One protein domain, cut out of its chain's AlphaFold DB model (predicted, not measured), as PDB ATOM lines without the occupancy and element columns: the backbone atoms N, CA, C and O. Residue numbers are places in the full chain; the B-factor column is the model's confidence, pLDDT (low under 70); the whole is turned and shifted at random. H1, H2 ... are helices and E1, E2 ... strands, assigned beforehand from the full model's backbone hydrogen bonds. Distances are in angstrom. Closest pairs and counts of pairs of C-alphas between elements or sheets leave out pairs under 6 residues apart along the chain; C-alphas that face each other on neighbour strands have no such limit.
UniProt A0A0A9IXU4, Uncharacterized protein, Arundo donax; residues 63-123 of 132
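What this domain is: This is residues 63 to 123 of the 132 residues of an uncharacterized protein of Arundo donax (UniProt A0A0A9IXU4). Three helices make a small cluster in which H1 and H3 each pack on H2 at a steep tilt and stand about perpendicular to each other, the three centres forming a triangle. At one end, a small patch of short antiparallel pairings brings together E1, the last two residues, 122 to 123, and E2, with 122 to 123 between the two strands. The printed part has 61 residues, with the order H1, E1, H2, H3, E2, and is mostly helix. It is compact, with a radius of gyration of the C-alphas of 10.7 A, and spans 28 by 21 by 18 A.

How they stand to each other: The longest helix, H2, residues 79 to 92, touches H1, residues 63 to 72, at a steep tilt of 62 degrees, opposite ways; the closest C-alphas are those of Ile 65 and Val 86, 6.3 A apart. With residues 83 to 87 alone, H2 touches H3, residues 99 to 111, opposite ways at a steep tilt of 68 degrees, only just short of about perpendicular; the closest C-alphas, of Gln 83 and Arg 103, are 6.3 A apart. H1 and H3 are close but not clearly touching, about perpendicular at 89 degrees, with the C-alphas of Lys 63 and Lys 109 closest at 7.3 A. E1, residues 76 to 78, and E2, residues 116 to 119, pair with no named strand but are near each other. Residues 122 to 123 pair antiparallel with 77 to 78 of E1 and with 118 to 119 of E2. E2 is apart from H1 and H2. In all three helices every O i to N i+4 pair is within hydrogen-bond range.

Where its parts are: H2 is 19.8 A long, from C-alpha 79 at (140.707, 141.806, 130.344). H3 is 18.1 A long and H1 14.1 A, beginning at C-alpha 63 (139.344, 137.478, 115.956). E1 is 7.4 A long, and E2 9.8 A, ending at C-alpha 119 (144.672, 133.418, 132.934).

The domain as a whole: The C-alphas farthest apart, of Gly 94 and Gly 120, are 30.1 A apart. The printed part has no cut and no long link. Mean pLDDT of the printed part is 86.4, and no printed residue is under 70.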
ATOM      1  N   LYS A  63     138.043 138.143 115.783       84.25
ATOM      2  CA  LYS A  63     139.344 137.478 115.956       84.25
ATOM      3  C   LYS A  63     140.516 138.390 115.570       84.25
ATOM      4  O   LYS A  63     141.492 138.440 116.305       84.25
ATOM      5  N   LYS A  64     140.410 139.153 114.470       85.69
ATOM      6  CA  LYS A  64     141.459 140.103 114.057       85.69
ATOM      7  C   LYS A  64     141.628 141.234 115.066       85.69
ATOM      8  O   LYS A  64     142.763 141.523 115.421       85.69
ATOM      9  N   ILE A  65     140.532 141.825 115.538       88.06
ATOM     10  CA  ILE A  65     140.562 142.917 116.525       88.06
ATOM     11  C   ILE A  65     141.236 142.438 117.819       88.06
ATOM     12  O   ILE A  65     142.171 143.059 118.316       88.06
ATOM     13  N   ILE A  66     140.833 141.268 118.326       88.06
ATOM     14  CA  ILE A  66     141.393 140.690 119.555       88.06
ATOM     15  C   ILE A  66     142.880 140.353 119.373       88.06
ATOM     16  O   ILE A  66     143.703 140.733 120.209       88.06
ATOM     17  N   THR A  67     143.248 139.680 118.276       88.06
ATOM     18  CA  THR A  67     144.648 139.344 117.978       88.06
ATOM     19  C   THR A  67     145.504 140.594 117.801       88.06
ATOM     20  O   THR A  67     146.599 140.636 118.352       88.06
ATOM     21  N   LYS A  68     145.031 141.618 117.081       85.44
ATOM     22  CA  LYS A  68     145.758 142.881 116.879       85.44
ATOM     23  C   LYS A  68     145.974 143.598 118.207       85.44
ATOM     24  O   LYS A  68     147.111 143.939 118.527       85.44
ATOM     25  N   ALA A  69     144.921 143.748 119.012       88.00
ATOM     26  CA  ALA A  69     145.014 144.362 120.329       88.00
ATOM     27  C   ALA A  69     146.037 143.633 121.214       88.00
ATOM     28  O   ALA A  69     146.904 144.277 121.811       88.00
ATOM     29  N   LEU A  70     145.987 142.296 121.261       87.50
ATOM     30  CA  LEU A  70     146.951 141.481 122.007       87.50
ATOM     31  C   LEU A  70     148.370 141.620 121.452       87.50
ATOM     32  O   LEU A  70     149.283 141.866 122.232       87.50
ATOM     33  N   LYS A  71     148.564 141.531 120.133       84.75
ATOM     34  CA  LYS A  71     149.881 141.628 119.484       84.75
ATOM     35  C   LYS A  71     150.547 142.984 119.739       84.75
ATOM     36  O   LYS A  71     151.731 143.018 120.049       84.75
ATOM     37  N   MET A  72     149.770 144.070 119.734       81.44
ATOM     38  CA  MET A  72     150.227 145.421 120.094       81.44
ATOM     39  C   MET A  72     150.734 145.522 121.544       81.44
ATOM     40  O   MET A  72     151.533 146.388 121.873       81.44
ATOM     41  N   ASN A  73     150.252 144.653 122.435       81.12
ATOM     42  CA  ASN A  73     150.587 144.656 123.860       81.12
ATOM     43  C   ASN A  73     151.355 143.379 124.246       81.12
ATOM     44  O   ASN A  73     151.085 142.782 125.284       81.12
ATOM     45  N   SER A  74     152.298 142.935 123.405       80.81
ATOM     46  CA  SER A  74     153.200 141.807 123.708       80.81
ATOM     47  C   SER A  74     152.505 140.435 123.851       80.81
ATOM     48  O   SER A  74     153.025 139.506 124.459       80.81
ATOM     49  N   GLY A  75     151.296 140.284 123.304       83.19
ATOM     50  CA  GLY A  75     150.535 139.030 123.316       83.19
ATOM     51  C   GLY A  75     149.842 138.707 124.643       83.19
ATOM     52  O   GLY A  75     149.140 137.698 124.722       83.19
ATOM     53  N   VAL A  76     149.980 139.547 125.676       86.19
ATOM     54  CA  VAL A  76     149.389 139.328 127.003       86.19
ATOM     55  C   VAL A  76     148.838 140.629 127.583       86.19
ATOM     56  O   VAL A  76     149.547 141.625 127.682       86.19
ATOM     57  N   MET A  77     147.574 140.658 128.021       89.75
ATOM     58  CA  MET A  77     147.040 141.851 128.697       89.75
ATOM     59  C   MET A  77     145.877 141.582 129.656       89.75
ATOM     60  O   MET A  77     145.267 140.521 129.651       89.75
ATOM     61  N   LYS A  78     145.530 142.574 130.485       89.94
ATOM     62  CA  LYS A  78     144.360 142.514 131.384       89.94
ATOM     63  C   LYS A  78     143.049 142.585 130.591       89.94
ATOM     64  O   LYS A  78     142.923 143.449 129.723       89.94
ATOM     65  N   LEU A  79     142.036 141.807 130.984       87.56
ATOM     66  CA  LEU A  79     140.707 141.806 130.344       87.56
ATOM     67  C   LEU A  79     140.081 143.206 130.268       87.56
ATOM     68  O   LEU A  79     139.609 143.607 129.211       87.56
ATOM     69  N   LYS A  80     140.163 144.001 131.347       87.56
ATOM     70  CA  LYS A  80     139.659 145.388 131.343       87.56
ATOM     71  C   LYS A  80     140.335 146.277 130.294       87.56
ATOM     72  O   LYS A  80     139.698 147.172 129.744       87.56
ATOM     73  N   LYS A  81     141.628 146.060 130.030       88.94
ATOM     74  CA  LYS A  81     142.373 146.846 129.038       88.94
ATOM     75  C   LYS A  81     142.072 146.360 127.622       88.94
ATOM     76  O   LYS A  81     141.857 147.198 126.752       88.94
ATOM     77  N   LEU A  82     141.939 145.044 127.436       89.25
ATOM     78  CA  LEU A  82     141.506 144.462 126.167       89.25
ATOM     79  C   LEU A  82     140.110 144.943 125.782       89.25
ATOM     80  O   LEU A  82     139.928 145.405 124.665       89.25
ATOM     81  N   GLN A  83     139.157 144.930 126.717       88.75
ATOM     82  CA  GLN A  83     137.802 145.434 126.486       88.75
ATOM     83  C   GLN A  83     137.831 146.880 125.978       88.75
ATOM     84  O   GLN A  83     137.176 147.195 124.995       88.75
ATOM     85  N   LYS A  84     138.647 147.751 126.587       89.19
ATOM     86  CA  LYS A  84     138.765 149.154 126.164       89.19
ATOM     87  C   LYS A  84     139.327 149.300 124.744       89.19
ATOM     88  O   LYS A  84     138.886 150.192 124.026       89.19
ATOM     89  N   LEU A  85     140.288 148.461 124.352       89.00
ATOM     90  CA  LEU A  85     140.848 148.459 122.995       89.00
ATOM     91  C   LEU A  85     139.843 147.921 121.976       89.00
ATOM     92  O   LEU A  85     139.587 148.577 120.976       89.00
ATOM     93  N   VAL A  86     139.226 146.781 122.280       86.62
ATOM     94  CA  VAL A  86     138.225 146.141 121.423       86.62
ATOM     95  C   VAL A  86     137.032 147.073 121.210       86.62
ATOM     96  O   VAL A  86     136.631 147.270 120.075       86.62
ATOM     97  N   THR A  87     136.510 147.729 122.255       88.12
ATOM     98  CA  THR A  87     135.414 148.702 122.108       88.12
ATOM     99  C   THR A  87     135.795 149.874 121.205       88.12
ATOM    100  O   THR A  87     135.002 150.235 120.345       88.12
ATOM    101  N   LYS A  88     136.995 150.450 121.358       86.38
ATOM    102  CA  LYS A  88     137.448 151.542 120.479       86.38
ATOM    103  C   LYS A  88     137.511 151.096 119.022       86.38
ATOM    104  O   LYS A  88     136.968 151.763 118.154       86.38
ATOM    105  N   GLU A  89     138.118 149.943 118.779       85.06
ATOM    106  CA  GLU A  89     138.321 149.427 117.428       85.06
ATOM    107  C   GLU A  89     136.993 148.997 116.768       85.06
ATOM    108  O   GLU A  89     136.822 149.102 115.555       85.06
ATOM    109  N   LEU A  90     136.009 148.589 117.576       85.25
ATOM    110  CA  LEU A  90     134.637 148.329 117.141       85.25
ATOM    111  C   LEU A  90     133.873 149.611 116.809       85.25
ATOM    112  O   LEU A  90     133.203 149.643 115.780       85.25
ATOM    113  N   GLN A  91     134.025 150.673 117.605       84.69
ATOM    114  CA  GLN A  91     133.467 151.988 117.273       84.69
ATOM    115  C   GLN A  91     134.052 152.529 115.964       84.69
ATOM    116  O   GLN A  91     133.308 153.056 115.141       84.69
ATOM    117  N   GLU A  92     135.355 152.348 115.729       81.75
ATOM    118  CA  GLU A  92     136.000 152.719 114.460       81.75
ATOM    119  C   GLU A  92     135.507 151.876 113.270       81.75
ATOM    120  O   GLU A  92     135.449 152.370 112.148       81.75
ATOM    121  N   CYS A  93     135.076 150.632 113.510       76.38
ATOM    122  CA  CYS A  93     134.393 149.794 112.517       76.38
ATOM    123  C   CYS A  93     132.897 150.122 112.342       76.38
ATOM    124  O   CYS A  93     132.236 149.487 111.520       76.38
ATOM    125  N   GLY A  94     132.341 151.062 113.115       79.94
ATOM    126  CA  GLY A  94     130.918 151.404 113.094       79.94
ATOM    127  C   GLY A  94     130.010 150.488 113.927       79.94
ATOM    128  O   GLY A  94     128.793 150.619 113.838       79.94
ATOM    129  N   LEU A  95     130.556 149.583 114.751       80.06
ATOM    130  CA  LEU A  95     129.757 148.796 115.694       80.06
ATOM    131  C   LEU A  95     129.517 149.602 116.979       80.06
ATOM    132  O   LEU A  95     130.422 149.797 117.794       80.06
ATOM    133  N   THR A  96     128.274 150.041 117.157       79.38
ATOM    134  CA  THR A  96     127.785 150.717 118.366       79.38
ATOM    135  C   THR A  96     126.907 149.751 119.153       79.38
ATOM    136  O   THR A  96     125.703 149.699 118.964       79.38
ATOM    137  N   GLU A  97     127.542 148.961 120.015       85.69
ATOM    138  CA  GLU A  97     126.878 147.988 120.890       85.69
ATOM    139  C   GLU A  97     127.211 148.300 122.358       85.69
ATOM    140  O   GLU A  97     128.233 148.932 122.662       85.69
ATOM    141  N   ASP A  98     126.384 147.819 123.282       88.81
ATOM    142  CA  ASP A  98     126.592 147.994 124.714       88.81
ATOM    143  C   ASP A  98     127.906 147.389 125.209       88.81
ATOM    144  O   ASP A  98     128.319 146.295 124.823       88.81
ATOM    145  N   LYS A  99     128.561 148.072 126.154       85.75
ATOM    146  CA  LYS A  99     129.848 147.619 126.717       85.75
ATOM    147  C   LYS A  99     129.759 146.234 127.352       85.75
ATOM    148  O   LYS A  99     130.764 145.519 127.370       85.75
ATOM    149  N   GLU A 100     128.597 145.887 127.896       89.50
ATOM    150  CA  GLU A 100     128.331 144.572 128.476       89.50
ATOM    151  C   GLU A 100     128.202 143.503 127.392       89.50
ATOM    152  O   GLU A 100     128.872 142.474 127.488       89.50
ATOM    153  N   VAL A 101     127.468 143.784 126.311       89.88
ATOM    154  CA  VAL A 101     127.340 142.895 125.143       89.88
ATOM    155  C   VAL A 101     128.694 142.690 124.470       89.88
ATOM    156  O   VAL A 101     129.095 141.558 124.194       89.88
ATOM    157  N   LEU A 102     129.463 143.764 124.288       88.19
ATOM    158  CA  LEU A 102     130.825 143.709 123.763       88.19
ATOM    159  C   LEU A 102     131.739 142.852 124.636       88.19
ATOM    160  O   LEU A 102     132.554 142.088 124.121       88.19
ATOM    161  N   ARG A 103     131.614 142.964 125.963       87.56
ATOM    162  CA  ARG A 103     132.398 142.167 126.910       87.56
ATOM    163  C   ARG A 103     132.009 140.696 126.868       87.56
ATOM    164  O   ARG A 103     132.905 139.858 126.864       87.56
ATOM    165  N   ALA A 104     130.714 140.395 126.858       90.94
ATOM    166  CA  ALA A 104     130.210 139.032 126.764       90.94
ATOM    167  C   ALA A 104     130.673 138.385 125.455       90.94
ATOM    168  O   ALA A 104     131.280 137.321 125.485       90.94
ATOM    169  N   THR A 105     130.524 139.091 124.331       90.44
ATOM    170  CA  THR A 105     130.981 138.640 123.009       90.44
ATOM    171  C   THR A 105     132.498 138.467 122.958       90.44
ATOM    172  O   THR A 105     132.998 137.501 122.388       90.44
ATOM    173  N   LEU A 106     133.259 139.373 123.579       89.44
ATOM    174  CA  LEU A 106     134.710 139.246 123.700       89.44
ATOM    175  C   LEU A 106     135.093 137.985 124.483       89.44
ATOM    176  O   LEU A 106     135.958 137.239 124.032       89.44
ATOM    177  N   MET A 107     134.465 137.751 125.639       89.25
ATOM    178  CA  MET A 107     134.716 136.552 126.438       89.25
ATOM    179  C   MET A 107     134.337 135.290 125.673       89.25
ATOM    180  O   MET A 107     135.178 134.408 125.576       89.25
ATOM    181  N   ASP A 108     133.155 135.260 125.057       91.19
ATOM    182  CA  ASP A 108     132.702 134.177 124.182       91.19
ATOM    183  C   ASP A 108     133.725 133.880 123.082       91.19
ATOM    184  O   ASP A 108     134.116 132.738 122.885       91.19
ATOM    185  N   LYS A 109     134.240 134.903 122.391       89.19
ATOM    186  CA  LYS A 109     135.220 134.715 121.310       89.19
ATOM    187  C   LYS A 109     136.576 134.234 121.808       89.19
ATOM    188  O   LYS A 109     137.252 133.514 121.078       89.19
ATOM    189  N   ILE A 110     136.973 134.629 123.014       88.25
ATOM    190  CA  ILE A 110     138.199 134.150 123.654       88.25
ATOM    191  C   ILE A 110     138.036 132.691 124.082       88.25
ATOM    192  O   ILE A 110     138.924 131.896 123.815       88.25
ATOM    193  N   THR A 111     136.914 132.323 124.702       88.38
ATOM    194  CA  THR A 111     136.661 130.944 125.150       88.38
ATOM    195  C   THR A 111     136.358 130.006 123.987       88.38
ATOM    196  O   THR A 111     136.735 128.844 124.017       88.38
ATOM    197  N   SER A 112     135.715 130.514 122.937       88.44
ATOM    198  CA  SER A 112     135.394 129.771 121.716       88.44
ATOM    199  C   SER A 112     136.604 129.601 120.794       88.44
ATOM    200  O   SER A 112     136.501 128.876 119.803       88.44
ATOM    201  N   SER A 113     137.733 130.271 121.047       81.94
ATOM    202  CA  SER A 113     138.902 130.207 120.170       81.94
ATOM    203  C   SER A 113     140.134 129.692 120.905       81.94
ATOM    204  O   SER A 113     140.664 130.366 121.779       81.94
ATOM    205  N   SER A 114     140.666 128.558 120.430       80.69
ATOM    206  CA  SER A 114     141.906 127.930 120.935       80.69
ATOM    207  C   SER A 114     143.113 128.882 120.965       80.69
ATOM    208  O   SER A 114     144.010 128.773 121.795       80.69
ATOM    209  N   ARG A 115     143.125 129.905 120.097       82.38
ATOM    210  CA  ARG A 115     144.250 130.850 119.997       82.38
ATOM    211  C   ARG A 115     144.339 131.828 121.165       82.38
ATOM    212  O   ARG A 115     145.268 132.633 121.205       82.38
ATOM    213  N   PHE A 116     143.382 131.821 122.086       86.94
ATOM    214  CA  PHE A 116     143.403 132.682 123.255       86.94
ATOM    215  C   PHE A 116     143.198 131.858 124.521       86.94
ATOM    216  O   PHE A 116     142.465 130.879 124.548       86.94
ATOM    217  N   SER A 117     143.834 132.280 125.605       86.69
ATOM    218  CA  SER A 117     143.634 131.688 126.924       86.69
ATOM    219  C   SER A 117     143.403 132.768 127.963       86.69
ATOM    220  O   SER A 117     144.030 133.830 127.920       86.69
ATOM    221  N   VAL A 118     142.501 132.495 128.904       87.38
ATOM    222  CA  VAL A 118     142.201 133.383 130.030       87.38
ATOM    223  C   VAL A 118     142.927 132.870 131.266       87.38
ATOM    224  O   VAL A 118     142.558 131.858 131.846       87.38
ATOM    225  N   ASP A 119     143.949 133.609 131.679       86.06
ATOM    226  CA  ASP A 119     144.672 133.418 132.934       86.06
ATOM    227  C   ASP A 119     144.030 134.307 134.011       86.06
ATOM    228  O   ASP A 119     144.492 135.414 134.322       86.06
ATOM    229  N   GLY A 120     142.856 133.891 134.492       85.81
ATOM    230  CA  GLY A 120     142.054 134.624 135.474       85.81
ATOM    231  C   GLY A 120     141.668 136.042 135.025       85.81
ATOM    232  O   GLY A 120     140.652 136.255 134.373       85.81
ATOM    233  N   LYS A 121     142.470 137.049 135.403       87.00
ATOM    234  CA  LYS A 121     142.254 138.474 135.051       87.00
ATOM    235  C   LYS A 121     142.980 138.907 133.772       87.00
ATOM    236  O   LYS A 121     142.784 140.041 133.310       87.00
ATOM    237  N   ARG A 122     143.855 138.059 133.234       87.69
ATOM    238  CA  ARG A 122     144.669 138.325 132.047       87.69
ATOM    239  C   ARG A 122     144.286 137.394 130.909       87.69
ATOM    240  O   ARG A 122     143.722 136.331 131.118       87.69
ATOM    241  N   ILE A 123     144.585 137.835 129.700       89.00
ATOM    242  CA  ILE A 123     144.311 137.132 128.455       89.00
ATOM    243  C   ILE A 123     145.629 137.022 127.724       89.00
ATOM    244  O   ILE A 123     146.376 138.001 127.639       89.00
TER     245      ILE A 123